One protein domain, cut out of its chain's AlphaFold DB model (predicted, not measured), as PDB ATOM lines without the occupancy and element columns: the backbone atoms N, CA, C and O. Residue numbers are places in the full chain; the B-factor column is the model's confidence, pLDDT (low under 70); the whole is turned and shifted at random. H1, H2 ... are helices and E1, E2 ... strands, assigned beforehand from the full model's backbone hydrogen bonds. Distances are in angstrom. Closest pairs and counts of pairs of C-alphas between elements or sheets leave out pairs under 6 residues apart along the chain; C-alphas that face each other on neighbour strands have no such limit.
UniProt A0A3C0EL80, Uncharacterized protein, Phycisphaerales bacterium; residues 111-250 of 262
ATOM      1  N   ALA A 111     208.104 160.333 136.269       96.56
ATOM      2  CA  ALA A 111     208.937 159.558 137.183       96.56
ATOM      3  C   ALA A 111     209.923 160.427 137.990       96.56
ATOM      4  O   ALA A 111     210.062 160.207 139.191       96.56
ATOM      5  N   GLN A 112     210.574 161.422 137.372       97.56
ATOM      6  CA  GLN A 112     211.460 162.353 138.089       97.56
ATOM      7  C   GLN A 112     210.659 163.228 139.061       97.56
ATOM      8  O   GLN A 112     211.015 163.322 140.234       97.56
ATOM      9  N   LEU A 113     209.522 163.759 138.600       97.19
ATOM     10  CA  LEU A 113     208.624 164.569 139.426       97.19
ATOM     11  C   LEU A 113     208.140 163.818 140.674       97.19
ATOM     12  O   LEU A 113     208.105 164.376 141.771       97.19
ATOM     13  N   ASP A 114     207.782 162.545 140.513       97.00
ATOM     14  CA  ASP A 114     207.314 161.691 141.602       97.00
ATOM     15  C   ASP A 114     208.430 161.414 142.623       97.00
ATOM     16  O   ASP A 114     208.177 161.428 143.829       97.00
ATOM     17  N   VAL A 115     209.672 161.208 142.167       97.00
ATOM     18  CA  VAL A 115     210.839 161.039 143.053       97.00
ATOM     19  C   VAL A 115     211.090 162.304 143.876       97.00
ATOM     20  O   VAL A 115     211.313 162.213 145.089       97.00
ATOM     21  N   PHE A 116     211.009 163.479 143.254       97.56
ATOM     22  CA  PHE A 116     211.166 164.756 143.944       97.56
ATOM     23  C   PHE A 116     210.070 164.995 144.981       97.56
ATOM     24  O   PHE A 116     210.364 165.282 146.143       97.56
ATOM     25  N   ALA A 117     208.812 164.802 144.579       96.94
ATOM     26  CA  ALA A 117     207.650 164.893 145.455       96.94
ATOM     27  C   ALA A 117     207.783 163.975 146.676       96.94
ATOM     28  O   ALA A 117     207.550 164.402 147.806       96.94
ATOM     29  N   GLN A 118     208.196 162.724 146.461       97.12
ATOM     30  CA  GLN A 118     208.380 161.751 147.535       97.12
ATOM     31  C   GLN A 118     209.498 162.161 148.505       97.12
ATOM     32  O   GLN A 118     209.363 161.972 149.716       97.12
ATOM     33  N   SER A 119     210.584 162.735 147.987       97.12
ATOM     34  CA  SER A 119     211.729 163.184 148.792       97.12
ATOM     35  C   SER A 119     211.404 164.412 149.649       97.12
ATOM     36  O   SER A 119     212.000 164.591 150.708       97.12
ATOM     37  N   HIS A 120     210.406 165.206 149.248       96.69
ATOM     38  CA  HIS A 120     210.013 166.457 149.905       96.69
ATOM     39  C   HIS A 120     208.572 166.450 150.450       96.69
ATOM     40  O   HIS A 120     207.995 167.509 150.699       96.69
ATOM     41  N   HIS A 121     207.983 165.270 150.667       94.62
ATOM     42  CA  HIS A 121     206.575 165.104 151.060       94.62
ATOM     43  C   HIS A 121     206.177 165.812 152.369       94.62
ATOM     44  O   HIS A 121     205.019 166.192 152.523       94.62
ATOM     45  N   ASP A 122     207.120 166.027 153.291       94.88
ATOM     46  CA  ASP A 122     206.872 166.746 154.549       94.88
ATOM     47  C   ASP A 122     206.763 168.272 154.365       94.88
ATOM     48  O   ASP A 122     206.213 168.968 155.219       94.88
ATOM     49  N   GLN A 123     207.287 168.807 153.258       95.31
ATOM     50  CA  GLN A 123     207.349 170.248 152.979       95.31
ATOM     51  C   GLN A 123     206.440 170.668 151.815       95.31
ATOM     52  O   GLN A 123     206.015 171.825 151.747       95.31
ATOM     53  N   LEU A 124     206.113 169.734 150.918       96.62
ATOM     54  CA  LEU A 124     205.221 169.941 149.783       96.62
ATOM     55  C   LEU A 124     203.816 169.420 150.074       96.62
ATOM     56  O   LEU A 124     203.583 168.222 150.223       96.62
ATOM     57  N   ARG A 125     202.838 170.323 150.033       97.50
ATOM     58  CA  ARG A 125     201.422 169.961 149.955       97.50
ATOM     59  C   ARG A 125     201.077 169.707 148.495       97.50
ATOM     60  O   ARG A 125     201.064 170.634 147.688       97.50
ATOM     61  N   ILE A 126     200.806 168.451 148.165       97.06
ATOM     62  CA  ILE A 126     200.498 168.018 146.801       97.06
ATOM     63  C   ILE A 126     199.006 167.725 146.694       97.06
ATOM     64  O   ILE A 126     198.457 166.923 147.447       97.06
ATOM     65  N   SER A 127     198.355 168.371 145.736       97.81
ATOM     66  CA  SER A 127     196.958 168.139 145.378       97.81
ATOM     67  C   SER A 127     196.810 168.046 143.856       97.81
ATOM     68  O   SER A 127     197.795 168.046 143.117       97.81
ATOM     69  N   THR A 128     195.580 167.908 143.366       98.44
ATOM     70  CA  THR A 128     195.281 167.881 141.931       98.44
ATOM     71  C   THR A 128     194.678 169.213 141.515       98.44
ATOM     72  O   THR A 128     193.638 169.595 142.043       98.44
ATOM     73  N   LEU A 129     195.296 169.881 140.539       98.56
ATOM     74  CA  LEU A 129     194.733 171.070 139.903       98.56
ATOM     75  C   LEU A 129     193.469 170.693 139.120       98.56
ATOM     76  O   LEU A 129     192.393 171.235 139.340       98.56
ATOM     77  N   CYS A 130     193.612 169.746 138.193       98.62
ATOM     78  CA  CYS A 130     192.529 169.187 137.386       98.62
ATOM     79  C   CYS A 130     192.984 167.877 136.718       98.62
ATOM     80  O   CYS A 130     194.098 167.405 136.947       98.62
ATOM     81  N   GLN A 131     192.120 167.287 135.893       98.50
ATOM     82  CA  GLN A 131     192.476 166.172 135.017       98.50
ATOM     83  C   GLN A 131     192.806 166.697 133.618       98.50
ATOM     84  O   GLN A 131     192.104 167.568 133.100       98.50
ATOM     85  N   SER A 132     193.847 166.148 133.002       98.12
ATOM     86  CA  SER A 132     194.178 166.389 131.599       98.12
ATOM     87  C   SER A 132     193.140 165.756 130.653       98.12
ATOM     88  O   SER A 132     192.336 164.919 131.084       98.12
ATOM     89  N   PRO A 133     193.147 166.090 129.347       97.31
ATOM     90  CA  PRO A 133     192.319 165.409 128.350       97.31
ATOM     91  C   PRO A 133     192.454 163.876 128.333       97.31
ATOM     92  O   PRO A 133     191.460 163.191 128.090       97.31
ATOM     93  N   LYS A 134     193.642 163.320 128.612       97.44
ATOM     94  CA  LYS A 134     193.856 161.862 128.730       97.44
ATOM     95  C   LYS A 134     193.563 161.302 130.129       97.44
ATOM     96  O   LYS A 134     193.804 160.123 130.371       97.44
ATOM     97  N   GLY A 135     193.024 162.112 131.042       97.38
ATOM     98  CA  GLY A 135     192.646 161.684 132.392       97.38
ATOM     99  C   GLY A 135     193.827 161.519 133.351       97.38
ATOM    100  O   GLY A 135     193.719 160.771 134.321       97.38
ATOM    101  N   ILE A 136     194.952 162.182 133.076       97.38
ATOM    102  CA  ILE A 136     196.104 162.230 133.975       97.38
ATOM    103  C   ILE A 136     195.926 163.422 134.918       97.38
ATOM    104  O   ILE A 136     195.656 164.544 134.484       97.38
ATOM    105  N   ALA A 137     196.101 163.197 136.219       98.25
ATOM    106  CA  ALA A 137     196.015 164.262 137.208       98.25
ATOM    107  C   ALA A 137     197.163 165.264 137.019       98.25
ATOM    108  O   ALA A 137     198.336 164.895 137.108       98.25
ATOM    109  N   ILE A 138     196.821 166.534 136.808       98.56
ATOM    110  CA  ILE A 138     197.788 167.631 136.794       98.56
ATOM    111  C   ILE A 138     198.070 168.025 138.248       98.56
ATOM    112  O   ILE A 138     197.139 168.431 138.955       98.56
ATOM    113  N   PRO A 139     199.316 167.885 138.730       97.94
ATOM    114  CA  PRO A 139     199.647 168.178 140.116       97.94
ATOM    115  C   PRO A 139     199.629 169.687 140.395       97.94
ATOM    116  O   PRO A 139     200.079 170.492 139.581       97.94
ATOM    117  N   LEU A 140     199.144 170.044 141.582       98.62
ATOM    118  CA  LEU A 140     199.262 171.367 142.187       98.62
ATOM    119  C   LEU A 140     200.097 171.231 143.455       98.62
ATOM    120  O   LEU A 140     199.727 170.491 144.371       98.62
ATOM    121  N   TRP A 141     201.225 171.925 143.502       98.44
ATOM    122  CA  TRP A 141     202.150 171.902 144.626       98.44
ATOM    123  C   TRP A 141     202.086 173.211 145.383       98.44
ATOM    124  O   TRP A 141     202.067 174.280 144.780       98.44
ATOM    125  N   GLN A 142     202.071 173.133 146.708       98.38
ATOM    126  CA  GLN A 142     202.070 174.307 147.564       98.38
ATOM    127  C   GLN A 142     203.022 174.119 148.743       98.38
ATOM    128  O   GLN A 142     203.090 173.039 149.325       98.38
ATOM    129  N   MET A 143     203.715 175.183 149.136       98.00
ATOM    130  CA  MET A 143     204.586 175.196 150.319       98.00
ATOM    131  C   MET A 143     204.590 176.573 150.995       98.00
ATOM    132  O   MET A 143     204.013 177.528 150.472       98.00
ATOM    133  N   GLY A 144     205.199 176.659 152.181       97.50
ATOM    134  CA  GLY A 144     205.190 177.871 153.008       97.50
ATOM    135  C   GLY A 144     203.852 178.096 153.732       97.50
ATOM    136  O   GLY A 144     203.056 177.144 153.838       97.50
ATOM    137  N   PRO A 145     203.581 179.319 154.235       97.94
ATOM    138  CA  PRO A 145     202.321 179.690 154.882       97.94
ATOM    139  C   PRO A 145     201.097 179.485 153.979       97.94
ATOM    140  O   PRO A 145     201.196 179.218 152.779       97.94
ATOM    141  N   THR A 146     199.906 179.610 154.567       97.19
ATOM    142  CA  THR A 146     198.655 179.665 153.793       97.19
ATOM    143  C   THR A 146     198.600 180.926 152.930       97.19
ATOM    144  O   THR A 146     199.313 181.901 153.185       97.19
ATOM    145  N   LEU A 147     197.738 180.914 151.910       96.56
ATOM    146  CA  LEU A 147     197.584 182.033 150.985       96.56
ATOM    147  C   LEU A 147     197.196 183.327 151.722       96.56
ATOM    148  O   LEU A 147     197.668 184.404 151.376       96.56
ATOM    149  N   GLU A 148     196.398 183.245 152.783       97.06
ATOM    150  CA  GLU A 148     195.958 184.390 153.584       97.06
ATOM    151  C   GLU A 148     197.044 184.898 154.538       97.06
ATOM    152  O   GLU A 148     197.141 186.101 154.769       97.06
ATOM    153  N   GLN A 149     197.869 184.000 155.087       97.56
ATOM    154  CA  GLN A 149     198.880 184.341 156.096       97.56
ATOM    155  C   GLN A 149     200.190 184.860 155.505       97.56
ATOM    156  O   GLN A 149     200.959 185.505 156.213       97.56
ATOM    157  N   ALA A 150     200.469 184.556 154.240       98.19
ATOM    158  CA  ALA A 150     201.739 184.899 153.625       98.19
ATOM    159  C   ALA A 150     201.961 186.412 153.503       98.19
ATOM    160  O   ALA A 150     201.039 187.176 153.198       98.19
ATOM    161  N   THR A 151     203.214 186.832 153.652       98.38
ATOM    162  CA  THR A 151     203.644 188.184 153.284       98.38
ATOM    163  C   THR A 151     203.662 188.321 151.762       98.38
ATOM    164  O   THR A 151     203.112 189.286 151.241       98.38
ATOM    165  N   TYR A 152     204.225 187.324 151.067       98.62
ATOM    166  CA  TYR A 152     204.382 187.296 149.611       98.62
ATOM    167  C   TYR A 152     203.762 186.043 148.993       98.62
ATOM    168  O   TYR A 152     203.732 184.978 149.612       98.62
ATOM    169  N   ARG A 153     203.278 186.155 147.757       98.62
ATOM    170  CA  ARG A 153     202.582 185.088 147.030       98.62
ATOM    171  C   ARG A 153     203.168 184.950 145.642       98.62
ATOM    172  O   ARG A 153     203.150 185.895 144.851       98.62
ATOM    173  N   VAL A 154     203.661 183.755 145.351       98.69
ATOM    174  CA  VAL A 154     204.317 183.454 144.084       98.69
ATOM    175  C   VAL A 154     203.670 182.248 143.418       98.69
ATOM    176  O   VAL A 154     203.344 181.256 144.076       98.69
ATOM    177  N   ILE A 155     203.476 182.347 142.106       98.81
ATOM    178  CA  ILE A 155     203.016 181.255 141.255       98.81
ATOM    179  C   ILE A 155     204.131 180.897 140.280       98.81
ATOM    180  O   ILE A 155     204.616 181.760 139.545       98.81
ATOM    181  N   PHE A 156     204.479 179.616 140.237       98.81
ATOM    182  CA  PHE A 156     205.341 179.039 139.217       98.81
ATOM    183  C   PHE A 156     204.541 178.086 138.337       98.81
ATOM    184  O   PHE A 156     203.820 177.217 138.827       98.81
ATOM    185  N   SER A 157     204.692 178.210 137.028       98.56
ATOM    186  CA  SER A 157     204.235 177.202 136.078       98.56
ATOM    187  C   SER A 157     205.386 176.768 135.198       98.56
ATOM    188  O   SER A 157     206.308 177.538 134.934       98.56
ATOM    189  N   ALA A 158     205.334 175.521 134.750       98.56
ATOM    190  CA  ALA A 158     206.277 175.010 133.779       98.56
ATOM    191  C   ALA A 158     205.581 174.063 132.803       98.56
ATOM    192  O   ALA A 158     204.504 173.511 133.065       98.56
ATOM    193  N   ARG A 159     206.264 173.829 131.680       98.25
ATOM    194  CA  ARG A 159     205.918 172.783 130.711       98.25
ATOM    195  C   ARG A 159     204.539 172.987 130.074       98.25
ATOM    196  O   ARG A 159     203.825 172.019 129.829       98.25
ATOM    197  N   HIS A 160     204.193 174.232 129.733       98.25
ATOM    198  CA  HIS A 160     203.174 174.494 128.706       98.25
ATOM    199  C   HIS A 160     203.626 173.963 127.347       98.25
ATOM    200  O   HIS A 160     202.839 173.366 126.624       98.25
ATOM    201  N   HIS A 161     204.909 174.127 127.014       98.38
ATOM    202  CA  HIS A 161     205.529 173.342 125.951       98.38
ATOM    203  C   HIS A 161     206.177 172.117 126.596       98.38
ATOM    204  O   HIS A 161     207.166 172.220 127.327       98.38
ATOM    205  N   CYS A 162     205.596 170.946 126.361       97.25
ATOM    206  CA  CYS A 162     205.979 169.727 127.058       97.25
ATOM    207  C   CYS A 162     207.419 169.266 126.791       97.25
ATOM    208  O   CYS A 162     207.968 168.580 127.650       97.25
ATOM    209  N   CYS A 163     208.070 169.662 125.693       97.31
ATOM    210  CA  CYS A 163     209.474 169.304 125.462       97.31
ATOM    211  C   CYS A 163     210.497 170.125 126.263       97.31
ATOM    212  O   CYS A 163     211.670 169.760 126.308       97.31
ATOM    213  N   GLU A 164     210.085 171.225 126.897       97.38
ATOM    214  CA  GLU A 164     210.986 172.185 127.548       97.38
ATOM    215  C   GLU A 164     211.421 171.706 128.946       97.38
ATOM    216  O   GLU A 164     211.198 172.336 129.977       97.38
ATOM    217  N   MET A 165     212.028 170.524 128.965       96.38
ATOM    218  CA  MET A 165     212.386 169.723 130.134       96.38
ATOM    219  C   MET A 165     213.311 170.418 131.136       96.38
ATOM    220  O   MET A 165     213.193 170.164 132.332       96.38
ATOM    221  N   MET A 166     214.182 171.328 130.688       95.12
ATOM    222  CA  MET A 166     215.105 172.033 131.588       95.12
ATOM    223  C   MET A 166     214.368 172.948 132.571       95.12
ATOM    224  O   MET A 166     214.816 173.108 133.705       95.12
ATOM    225  N   ALA A 167     213.196 173.471 132.191       96.81
ATOM    226  CA  ALA A 167     212.356 174.264 133.087       96.81
ATOM    227  C   ALA A 167     211.937 173.481 134.346       96.81
ATOM    228  O   ALA A 167     211.806 174.068 135.416       96.81
ATOM    229  N   SER A 168     211.772 172.157 134.246       98.12
ATOM    230  CA  SER A 168     211.409 171.317 135.392       98.12
ATOM    231  C   SER A 168     212.549 171.189 136.405       98.12
ATOM    232  O   SER A 168     212.301 171.321 137.598       98.12
ATOM    233  N   TYR A 169     213.794 171.027 135.947       97.75
ATOM    234  CA  TYR A 169     214.963 171.011 136.839       97.75
ATOM    235  C   TYR A 169     215.184 172.366 137.525       97.75
ATOM    236  O   TYR A 169     215.517 172.421 138.706       97.75
ATOM    237  N   VAL A 170     214.965 173.473 136.805       97.88
ATOM    238  CA  VAL A 170     215.035 174.822 137.392       97.88
ATOM    239  C   VAL A 170     213.953 175.007 138.457       97.88
ATOM    240  O   VAL A 170     214.236 175.561 139.519       97.88
ATOM    241  N   LEU A 171     212.734 174.523 138.200       98.50
ATOM    242  CA  LEU A 171     211.651 174.557 139.179       98.50
ATOM    243  C   LEU A 171     212.005 173.756 140.439       98.50
ATOM    244  O   LEU A 171     211.834 174.282 141.534       98.50
ATOM    245  N   GLU A 172     212.525 172.532 140.308       97.94
ATOM    246  CA  GLU A 172     212.982 171.739 141.460       97.94
ATOM    247  C   GLU A 172     214.027 172.485 142.289       97.94
ATOM    248  O   GLU A 172     213.823 172.675 143.485       97.94
ATOM    249  N   GLY A 173     215.096 172.975 141.654       98.12
ATOM    250  CA  GLY A 173     216.160 173.693 142.358       98.12
ATOM    251  C   GLY A 173     215.664 174.971 143.045       98.12
ATOM    252  O   GLY A 173     216.104 175.292 144.149       98.12
ATOM    253  N   LEU A 174     214.708 175.682 142.436       97.88
ATOM    254  CA  LEU A 174     214.059 176.834 143.067       97.88
ATOM    255  C   LEU A 174     213.277 176.410 144.313       97.88
ATOM    256  O   LEU A 174     213.390 177.055 145.357       97.88
ATOM    257  N   LEU A 175     212.484 175.342 144.212       98.06
ATOM    258  CA  LEU A 175     211.688 174.829 145.323       98.06
ATOM    259  C   LEU A 175     212.578 174.305 146.461       98.06
ATOM    260  O   LEU A 175     212.289 174.582 147.620       98.06
ATOM    261  N   GLU A 176     213.686 173.628 146.160       97.88
ATOM    262  CA  GLU A 176     214.669 173.200 147.167       97.88
ATOM    263  C   GLU A 176     215.329 174.393 147.864       97.88
ATOM    264  O   GLU A 176     215.419 174.427 149.094       97.88
ATOM    265  N   ALA A 177     215.739 175.416 147.109       98.00
ATOM    266  CA  ALA A 177     216.282 176.639 147.693       98.00
ATOM    267  C   ALA A 177     215.259 177.296 148.641       98.00
ATOM    268  O   ALA A 177     215.585 177.612 149.784       98.00
ATOM    269  N   ALA A 178     213.999 177.395 148.213       97.31
ATOM    270  CA  ALA A 178     212.888 177.881 149.028       97.31
ATOM    271  C   ALA A 178     212.630 177.031 150.288       97.31
ATOM    272  O   ALA A 178     212.257 177.566 151.330       97.31
ATOM    273  N   MET A 179     212.814 175.711 150.215       95.88
ATOM    274  CA  MET A 179     212.652 174.793 151.351       95.88
ATOM    275  C   MET A 179     213.799 174.875 152.357       95.88
ATOM    276  O   MET A 179     213.631 174.480 153.504       95.88
ATOM    277  N   THR A 180     214.967 175.361 151.953       96.75
ATOM    278  CA  THR A 180     216.134 175.451 152.844       96.75
ATOM    279  C   THR A 180     216.318 176.835 153.463       96.75
ATOM    280  O   THR A 180     217.122 176.974 154.385       96.75
ATOM    281  N   ASP A 181     215.559 177.838 153.012       97.88
ATOM    282  CA  ASP A 181     215.591 179.205 153.534       97.88
ATOM    283  C   ASP A 181     214.442 179.456 154.537       97.88
ATOM    284  O   ASP A 181     213.279 179.568 154.130       97.88
ATOM    285  N   PRO A 182     214.731 179.610 155.847       97.50
ATOM    286  CA  PRO A 182     213.706 179.871 156.856       97.50
ATOM    287  C   PRO A 182     212.906 181.154 156.611       97.50
ATOM    288  O   PRO A 182     211.713 181.193 156.909       97.50
ATOM    289  N   TRP A 183     213.535 182.198 156.055       98.31
ATOM    290  CA  TRP A 183     212.837 183.446 155.743       98.31
ATOM    291  C   TRP A 183     211.781 183.200 154.667       98.31
ATOM    292  O   TRP A 183     210.640 183.654 154.776       98.31
ATOM    293  N   TRP A 184     212.136 182.418 153.648       97.81
ATOM    294  CA  TRP A 184     211.204 182.057 152.589       97.81
ATOM    295  C   TRP A 184     210.034 181.233 153.127       97.81
ATOM    296  O   TRP A 184     208.874 181.550 152.860       97.81
ATOM    297  N   GLN A 185     210.334 180.213 153.933       97.50
ATOM    298  CA  GLN A 185     209.328 179.344 154.540       97.50
ATOM    299  C   GLN A 185     208.346 180.092 155.449       97.50
ATOM    300  O   GLN A 185     207.191 179.680 155.535       97.50
ATOM    301  N   GLU A 186     208.781 181.158 156.126       98.25
ATOM    302  CA  GLU A 186     207.927 181.964 157.005       98.25
ATOM    303  C   GLU A 186     207.062 182.967 156.226       98.25
ATOM    304  O   GLU A 186     205.914 183.219 156.597       98.25
ATOM    305  N   HIS A 187     207.585 183.539 155.137       98.62
ATOM    306  CA  HIS A 187     206.973 184.711 154.507       98.62
ATOM    307  C   HIS A 187     206.310 184.456 153.156       98.62
ATOM    308  O   HIS A 187     205.451 185.254 152.765       98.62
ATOM    309  N   VAL A 188     206.676 183.396 152.432       98.69
ATOM    310  CA  VAL A 188     206.282 183.229 151.027       98.69
ATOM    311  C   VAL A 188     205.378 182.020 150.833       98.69
ATOM    312  O   VAL A 188     205.781 180.876 151.032       98.69
ATOM    313  N   HIS A 189     204.154 182.265 150.367       98.62
ATOM    314  CA  HIS A 189     203.296 181.210 149.846       98.62
ATOM    315  C   HIS A 189     203.678 180.913 148.399       98.62
ATOM    316  O   HIS A 189     203.505 181.752 147.510       98.62
ATOM    317  N   VAL A 190     204.169 179.700 148.169       98.69
ATOM    318  CA  VAL A 190     204.481 179.203 146.831       98.69
ATOM    319  C   VAL A 190     203.343 178.315 146.362       98.69
ATOM    320  O   VAL A 190     202.954 177.385 147.068       98.69
ATOM    321  N   THR A 191     202.867 178.570 145.148       98.75
ATOM    322  CA  THR A 191     202.039 177.642 144.381       98.75
ATOM    323  C   THR A 191     202.758 177.289 143.080       98.75
ATOM    324  O   THR A 191     203.212 178.176 142.364       98.75
ATOM    325  N   ALA A 192     202.883 176.003 142.768       98.75
ATOM    326  CA  ALA A 192     203.578 175.516 141.586       98.75
ATOM    327  C   ALA A 192     202.741 174.493 140.806       98.75
ATOM    328  O   ALA A 192     202.151 173.579 141.383       98.75
ATOM    329  N   VAL A 193     202.727 174.632 139.480       98.75
ATOM    330  CA  VAL A 193     202.134 173.670 138.539       98.75
ATOM    331  C   VAL A 193     203.253 173.162 137.628       98.75
ATOM    332  O   VAL A 193     203.584 173.818 136.637       98.75
ATOM    333  N   PRO A 194     203.891 172.028 137.976       98.38
ATOM    334  CA  PRO A 194     205.132 171.602 137.330       98.38
ATOM    335  C   PRO A 194     204.929 171.062 135.910       98.38
ATOM    336  O   PRO A 194     205.863 171.105 135.111       98.38
ATOM    337  N   PHE A 195     203.720 170.580 135.591       98.56
ATOM    338  CA  PHE A 195     203.332 170.130 134.253       98.56
ATOM    339  C   PHE A 195     201.970 170.684 133.850       98.56
ATOM    340  O   PHE A 195     200.942 170.113 134.207       98.56
ATOM    341  N   VAL A 196     201.951 171.757 133.060       98.56
ATOM    342  CA  VAL A 196     200.694 172.233 132.460       98.56
ATOM    343  C   VAL A 196     200.223 171.299 131.339       98.56
ATOM    344  O   VAL A 196     199.037 170.974 131.287       98.56
ATOM    345  N   ASP A 197     201.139 170.807 130.498       98.38
ATOM    346  CA  ASP A 197     200.868 169.833 129.430       98.38
ATOM    347  C   ASP A 197     201.393 168.428 129.786       98.38
ATOM    348  O   ASP A 197     202.292 167.889 129.136       98.38
ATOM    349  N   ILE A 198     200.860 167.817 130.851       98.44
ATOM    350  CA  ILE A 198     201.309 166.484 131.297       98.44
ATOM    351  C   ILE A 198     201.071 165.384 130.246       98.44
ATOM    352  O   ILE A 198     201.850 164.435 130.152       98.44
ATOM    353  N   ASP A 199     200.035 165.533 129.414       98.50
ATOM    354  CA  ASP A 199     199.714 164.590 128.337       98.50
ATOM    355  C   ASP A 199     200.774 164.593 127.241       98.50
ATOM    356  O   ASP A 199     201.112 163.528 126.713       98.50
ATOM    357  N   GLY A 200     201.280 165.779 126.900       98.38
ATOM    358  CA  GLY A 200     202.396 165.951 125.988       98.38
ATOM    359  C   GLY A 200     203.707 165.449 126.569       98.38
ATOM    360  O   GLY A 200     204.476 164.805 125.860       98.38
ATOM    361  N   VAL A 201     203.942 165.674 127.868       98.56
ATOM    362  CA  VAL A 201     205.141 165.161 128.554       98.56
ATOM    363  C   VAL A 201     205.185 163.637 128.478       98.56
ATOM    364  O   VAL A 201     206.208 163.081 128.091       98.56
ATOM    365  N   ALA A 202     204.076 162.962 128.791       98.38
ATOM    366  CA  ALA A 202     203.992 161.506 128.699       98.38
ATOM    367  C   ALA A 202     204.156 161.008 127.252       98.38
ATOM    368  O   ALA A 202     204.845 160.023 127.012       98.38
ATOM    369  N   ALA A 203     203.571 161.709 126.276       98.31
ATOM    370  CA  ALA A 203     203.617 161.314 124.867       98.31
ATOM    371  C   ALA A 203     204.947 161.609 124.151       98.31
ATOM    372  O   ALA A 203     205.110 161.178 123.008       98.31
ATOM    373  N   GLY A 204     205.862 162.354 124.782       98.31
ATOM    374  CA  GLY A 204     207.074 162.844 124.124       98.31
ATOM    375  C   GLY A 204     206.790 163.910 123.068       98.31
ATOM    376  O   GLY A 204     207.503 164.001 122.080       98.31
ATOM    377  N   ASP A 205     205.729 164.691 123.223       98.31
ATOM    378  CA  ASP A 205     205.356 165.721 122.256       98.31
ATOM    379  C   ASP A 205     206.320 166.925 122.302       98.31
ATOM    380  O   ASP A 205     207.016 167.172 123.296       98.31
ATOM    381  N   GLN A 206     206.317 167.736 121.244       97.88
ATOM    382  CA  GLN A 206     207.049 169.002 121.211       97.88
ATOM    383  C   GLN A 206     206.343 170.046 122.105       97.88
ATOM    384  O   GLN A 206     206.969 170.756 122.894       97.88
ATOM    385  N   GLY A 207     205.017 170.166 122.003       96.75
ATOM    386  CA  GLY A 207     204.168 171.086 122.771       96.75
ATOM    387  C   GLY A 207     204.240 172.544 122.311       96.75
ATOM    388  O   GLY A 207     203.243 173.267 122.356       96.75
ATOM    389  N   LYS A 208     205.398 172.982 121.807       95.94
ATOM    390  CA  LYS A 208     205.546 174.263 121.117       95.94
ATOM    391  C   LYS A 208     204.748 174.244 119.825       95.94
ATOM    392  O   LYS A 208     204.924 173.334 119.022       95.94
ATOM    393  N   SER A 209     203.968 175.292 119.546       95.56
ATOM    394  CA  SER A 209     203.160 175.351 118.315       95.56
ATOM    395  C   SER A 209     202.188 174.170 118.182       95.56
ATOM    396  O   SER A 209     201.878 173.714 117.081       95.56
ATOM    397  N   ARG A 210     201.736 173.628 119.317       96.94
ATOM    398  CA  ARG A 210     200.847 172.467 119.349       96.94
ATOM    399  C   ARG A 210     199.563 172.743 118.561       96.94
ATOM    400  O   ARG A 210     198.969 173.817 118.653       96.94
ATOM    401  N   LYS A 211     199.107 171.736 117.819       96.44
ATOM    402  CA  LYS A 211     197.808 171.715 117.136       96.44
ATOM    403  C   LYS A 211     196.730 171.151 118.076       96.44
ATOM    404  O   LYS A 211     197.000 170.195 118.800       96.44
ATOM    405  N   PRO A 212     195.490 171.669 118.030       95.75
ATOM    406  CA  PRO A 212     195.052 172.824 117.242       95.75
ATOM    407  C   PRO A 212     195.425 174.169 117.888       95.75
ATOM    408  O   PRO A 212     195.203 175.211 117.277       95.75
ATOM    409  N   ARG A 213     195.949 174.158 119.120       96.69
ATOM    410  CA  ARG A 213     196.331 175.366 119.847       96.69
ATOM    411  C   ARG A 213     197.484 175.094 120.806       96.69
ATOM    412  O   ARG A 213     197.493 174.090 121.505       96.69
ATOM    413  N   ASP A 214     198.428 176.014 120.872       97.06
ATOM    414  CA  ASP A 214     199.521 175.976 121.839       97.06
ATOM    415  C   ASP A 214     198.986 176.235 123.266       97.06
ATOM    416  O   ASP A 214     198.174 177.144 123.451       97.06
ATOM    417  N   HIS A 215     199.420 175.465 124.275       97.44
ATOM    418  CA  HIS A 215     198.994 175.659 125.674       97.44
ATOM    419  C   HIS A 215     199.308 177.075 126.180       97.44
ATOM    420  O   HIS A 215     198.495 177.678 126.877       97.44
ATOM    421  N   ASN A 216     200.438 177.665 125.775       96.69
ATOM    422  CA  ASN A 216     200.791 179.049 126.109       96.69
ATOM    423  C   ASN A 216     200.058 180.081 125.217       96.69
ATOM    424  O   ASN A 216     200.362 181.274 125.204       96.69
ATOM    425  N   ARG A 217     199.099 179.650 124.397       97.31
ATOM    426  CA  ARG A 217     198.185 180.520 123.639       97.31
ATOM    427  C   ARG A 217     196.721 180.261 123.981       97.31
ATOM    428  O   ARG A 217     195.854 180.856 123.355       97.31
ATOM    429  N   ASP A 218     196.446 179.405 124.964       97.94
ATOM    430  CA  ASP A 218     195.085 179.005 125.323       97.94
ATOM    431  C   ASP A 218     194.403 179.926 126.341       97.94
ATOM    432  O   ASP A 218     193.212 179.788 126.590       97.94
ATOM    433  N   TYR A 219     195.128 180.899 126.899       97.25
ATOM    434  CA  TYR A 219     194.639 181.854 127.903       97.25
ATOM    435  C   TYR A 219     193.759 182.972 127.298       97.25
ATOM    436  O   TYR A 219     193.936 184.152 127.608       97.25
ATOM    437  N   ASP A 220     192.830 182.606 126.410       94.69
ATOM    438  CA  ASP A 220     191.796 183.482 125.851       94.69
ATOM    439  C   ASP A 220     190.427 183.263 126.536       94.69
ATOM    440  O   ASP A 220     190.328 182.670 127.613       94.69
ATOM    441  N   ASP A 221     189.350 183.805 125.965       95.00
ATOM    442  CA  ASP A 221     187.986 183.663 126.492       95.00
ATOM    443  C   ASP A 221     187.369 182.276 126.237       95.00
ATOM    444  O   ASP A 221     186.288 181.976 126.754       95.00
ATOM    445  N   LYS A 222     188.026 181.429 125.436       96.94
ATOM    446  CA  LYS A 222     187.536 180.123 124.978       96.94
ATOM    447  C   LYS A 222     188.658 179.084 125.046       96.94
ATOM    448  O   LYS A 222     189.026 178.536 124.002       96.94
ATOM    449  N   PRO A 223     189.190 178.793 126.246       97.75
ATOM    450  CA  PRO A 223     190.231 177.793 126.395       97.75
ATOM    451  C   PRO A 223     189.740 176.419 125.928       97.75
ATOM    452  O   PRO A 223     188.583 176.051 126.159       97.75
ATOM    453  N   ILE A 224     190.622 175.655 125.288       97.88
ATOM    454  CA  ILE A 224     190.333 174.284 124.844       97.88
ATOM    455  C   ILE A 224     190.909 173.237 125.794       97.88
ATOM    456  O   ILE A 224     190.433 172.099 125.804       97.88
ATOM    457  N   TYR A 225     191.920 173.598 126.586       98.19
ATOM    458  CA  TYR A 225     192.531 172.689 127.543       98.19
ATOM    459  C   TYR A 225     191.849 172.816 128.907       98.19
ATOM    460  O   TYR A 225     191.662 173.933 129.391       98.19
ATOM    461  N   PRO A 226     191.508 171.697 129.575       98.00
ATOM    462  CA  PRO A 226     190.920 171.720 130.916       98.00
ATOM    463  C   PRO A 226     191.777 172.441 131.963       98.00
ATOM    464  O   PRO A 226     191.235 173.012 132.908       98.00
ATOM    465  N   SER A 227     193.103 172.436 131.796       98.12
ATOM    466  CA  SER A 227     194.047 173.082 132.709       98.12
ATOM    467  C   SER A 227     193.946 174.601 132.685       98.12
ATOM    468  O   SER A 227     193.993 175.231 133.740       98.12
ATOM    469  N   THR A 228     193.735 175.200 131.516       98.38
ATOM    470  CA  THR A 228     193.738 176.653 131.337       98.38
ATOM    471  C   THR A 228     192.702 177.403 132.184       98.38
ATOM    472  O   THR A 228     193.102 178.307 132.920       98.38
ATOM    473  N   PRO A 229     191.390 177.073 132.177       98.38
ATOM    474  CA  PRO A 229     190.422 177.800 132.996       98.38
ATOM    475  C   PRO A 229     190.696 177.646 134.497       98.38
ATOM    476  O   PRO A 229     190.445 178.584 135.255       98.38
ATOM    477  N   VAL A 230     191.242 176.506 134.932       98.38
ATOM    478  CA  VAL A 230     191.596 176.278 136.340       98.38
ATOM    479  C   VAL A 230     192.850 177.067 136.722       98.38
ATOM    480  O   VAL A 230     192.858 177.700 137.772       98.38
ATOM    481  N   MET A 231     193.856 177.145 135.845       98.50
ATOM    482  CA  MET A 231     195.003 178.047 136.007       98.50
ATOM    483  C   MET A 231     194.556 179.511 136.102       98.50
ATOM    484  O   MET A 231     194.980 180.239 136.995       98.50
ATOM    485  N   MET A 232     193.650 179.951 135.225       98.25
ATOM    486  CA  MET A 232     193.103 181.312 135.270       98.25
ATOM    487  C   MET A 232     192.330 181.584 136.566       98.25
ATOM    488  O   MET A 232     192.394 182.697 137.089       98.25
ATOM    489  N   ALA A 233     191.587 180.601 137.081       98.19
ATOM    490  CA  ALA A 233     190.885 180.712 138.357       98.19
ATOM    491  C   ALA A 233     191.865 180.799 139.536       98.19
ATOM    492  O   ALA A 233     191.714 181.692 140.365       98.19
ATOM    493  N   LEU A 234     192.902 179.958 139.547       97.94
ATOM    494  CA  LEU A 234     193.974 179.968 140.542       97.94
ATOM    495  C   LEU A 234     194.678 181.332 140.600       97.94
ATOM    496  O   LEU A 234     194.838 181.921 141.666       97.94
ATOM    497  N   VAL A 235     195.034 181.898 139.443       98.06
ATOM    498  CA  VAL A 235     195.644 183.237 139.380       98.06
ATOM    499  C   VAL A 235     194.686 184.307 139.909       98.06
ATOM    500  O   VAL A 235     195.104 185.193 140.651       98.06
ATOM    501  N   LYS A 236     193.391 184.234 139.572       98.00
ATOM    502  CA  LYS A 236     192.377 185.174 140.087       98.00
ATOM    503  C   LYS A 236     192.207 185.073 141.603       98.00
ATOM    504  O   LYS A 236     192.050 186.109 142.241       98.00
ATOM    505  N   GLU A 237     192.243 183.866 142.159       97.19
ATOM    506  CA  GLU A 237     192.190 183.623 143.603       97.19
ATOM    507  C   GLU A 237     193.362 184.299 144.317       97.19
ATOM    508  O   GLU A 237     193.147 185.068 145.254       97.19
ATOM    509  N   HIS A 238     194.585 184.120 143.809       97.88
ATOM    510  CA  HIS A 238     195.752 184.818 144.345       97.88
ATOM    511  C   HIS A 238     195.603 186.337 144.215       97.88
ATOM    512  O   HIS A 238     195.742 187.047 145.205       97.88
ATOM    513  N   CYS A 239     195.242 186.855 143.036       97.81
ATOM    514  CA  CYS A 239     195.058 188.294 142.819       97.81
ATOM    515  C   CYS A 239     194.007 188.932 143.744       97.81
ATOM    516  O   CYS A 239     194.131 190.113 144.063       97.81
ATOM    517  N   ALA A 240     192.980 188.188 144.170       97.75
ATOM    518  CA  ALA A 240     191.957 188.693 145.087       97.75
ATOM    519  C   ALA A 240     192.499 188.988 146.498       97.75
ATOM    520  O   ALA A 240     191.905 189.785 147.222       97.75
ATOM    521  N   ILE A 241     193.620 188.366 146.874       95.75
ATOM    522  CA  ILE A 241     194.310 188.569 148.156       95.75
ATOM    523  C   ILE A 241     195.554 189.454 147.956       95.75
ATOM    524  O   ILE A 241     195.804 190.371 148.734       95.75
ATOM    525  N   GLY A 242     196.309 189.190 146.893       96.00
ATOM    526  CA  GLY A 242     197.554 189.836 146.486       96.00
ATOM    527  C   GLY A 242     198.409 188.839 145.696       96.00
ATOM    528  O   GLY A 242     198.472 187.668 146.046       96.00
ATOM    529  N   LEU A 243     199.062 189.260 144.616       98.19
ATOM    530  CA  LEU A 243     199.984 188.403 143.862       98.19
ATOM    531  C   LEU A 243     201.253 189.194 143.564       98.19
ATOM    532  O   LEU A 243     201.177 190.251 142.941       98.19
ATOM    533  N   ASP A 244     202.398 188.677 144.005       98.50
ATOM    534  CA  ASP A 244     203.684 189.365 143.880       98.50
ATOM    535  C   ASP A 244     204.444 188.910 142.636       98.50
ATOM    536  O   ASP A 244     205.015 189.730 141.917       98.50
ATOM    537  N   ILE A 245     204.445 187.600 142.363       98.19
ATOM    538  CA  ILE A 245     205.138 187.021 141.209       98.19
ATOM    539  C   ILE A 245     204.269 185.948 140.564       98.19
ATOM    540  O   ILE A 245     203.775 185.042 141.228       98.19
ATOM    541  N   LEU A 246     204.158 186.013 139.241       98.25
ATOM    542  CA  LEU A 246     203.768 184.887 138.403       98.25
ATOM    543  C   LEU A 246     204.885 184.669 137.391       98.25
ATOM    544  O   LEU A 246     205.230 185.587 136.647       98.25
ATOM    545  N   MET A 247     205.452 183.468 137.379       98.44
ATOM    546  CA  MET A 247     206.539 183.104 136.481       98.44
ATOM    547  C   MET A 247     206.190 181.827 135.724       98.44
ATOM    548  O   MET A 247     206.002 180.769 136.323       98.44
ATOM    549  N   ASP A 248     206.151 181.952 134.401       98.12
ATOM    550  CA  ASP A 248     205.987 180.838 133.477       98.12
ATOM    551  C   ASP A 248     207.346 180.439 132.892       98.12
ATOM    552  O   ASP A 248     207.992 181.222 132.188       98.12
ATOM    553  N   MET A 249     207.821 179.251 133.260       98.06
ATOM    554  CA  MET A 249     209.180 178.793 132.997       98.06
ATOM    555  C   MET A 249     209.272 178.047 131.664       98.06
ATOM    556  O   MET A 249     208.600 177.038 131.443       98.06
ATOM    557  N   HIS A 250     210.177 178.525 130.810       96.25
ATOM    558  CA  HIS A 250     210.377 178.045 129.448       96.25
ATOM    559  C   HIS A 250     211.867 177.904 129.099       96.25
ATOM    560  O   HIS A 250     212.705 178.644 129.612       96.25
TER     561      HIS A 250
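AT A GLANCE: This is residues 111 to 250 of the 262 residues of an uncharacterized protein of Phycisphaerales bacterium (UniProt A0A3C0EL80). A twisted sheet of five strands makes the core, with one long helix on each face, H2 on one and H5 on the other. H1 lies beside H2, H3 and H4 lie at opposite ends of the sheet, and the long loop of residues 204 to 226 lies at the H4 end. The printed part has 140 residues, with five named helices and five named strands in the order H1 E1 E2 E3 H2 H3 E4 H4 H5 E5; the mixed sheet runs E1 E2 E4 E3 E5, and the class is mixed, helices and strands. The whole is compact, with a radius of gyration of the C-alphas of 14.7 A and spans of 43 by 33 by 23 A.

IN THESE COORDINATES: Begin in the sheet at C-alpha 125, (201.422, 169.961, 149.955), where E1, residues 125 to 131, starts its 17.8 A. E2 is residues 137 to 143, 19.1 A; E4 is 188 to 193, 16.3 A; E3 is 152 to 158, 20.1 A; E5 is 245 to 249, ending at C-alpha 249, (209.180, 178.793, 132.997). Find C-alpha 166 at (215.105, 172.033, 131.588); from there H2 runs 21.6 A to residue 180. H5, residues 227 to 241, covers 21.9 A. H1 is residues 111 to 119, H3 182 to 187 and H4 198 to 203.

HOW THE PARTS SIT: E1 and E2 form an antiparallel hairpin, with N 127 and O 140 2.9 A apart. E2 and E4 are antiparallel, with N 141 and O 192 at 2.8 A. E4 and E3 are parallel, with N 191 and O 154 at 2.9 A, and so are E3 and E5, with N 249 and O 157 at 2.8 A. H2 and H5 lie on opposite faces, giving three layers, helices on both faces of a sheet. H2 runs along the strands over E4 and E3 at a height over the sheet of 9.5 A; its C-alpha 167 is 6.2 A from that of Ala 158. H5 runs along the strands over E4 at a height of 8.1 A, and the C-alphas of Ser 227 and Cys 130 are 6.3 A apart. E3, H2 H3, E4 is a strand-helix-strand unit, two parallel neighbour strands with helices between; E4, H4 H5, E5 is a split one, with E3 between its strands; both crossovers are right-handed. H1 is only just not on the sheet, with 4 pairs of C-alphas within 10 A. H1 and H2 are close but not clearly touching, the C-alphas of Phe 116 and Glu 172 being 7.6 A apart, at a shallow tilt of 1 degrees, the same way. H3, with residues 178 to 179 of H2, only just touches H2, and only at the corner, with 3 pairs within 8 A; the closest C-alphas, of Ala 178 and Trp 184, are 5.7 A apart. H3 only grazes the sheet with residues 184 to 187, and H4 with 198 to 199. In H1, H2, H3 and H4 every O i to N i+4 pair is within hydrogen-bond range; in H5, 10 of 11 are.

THE WHOLE: The two C-alphas farthest apart, of Pro 182 and Pro 212, are 44.3 A apart. The link from H4 to H5, 23 residues, is long. The printed part has no cut, its mean pLDDT is 97.7, and no printed residue is under 70.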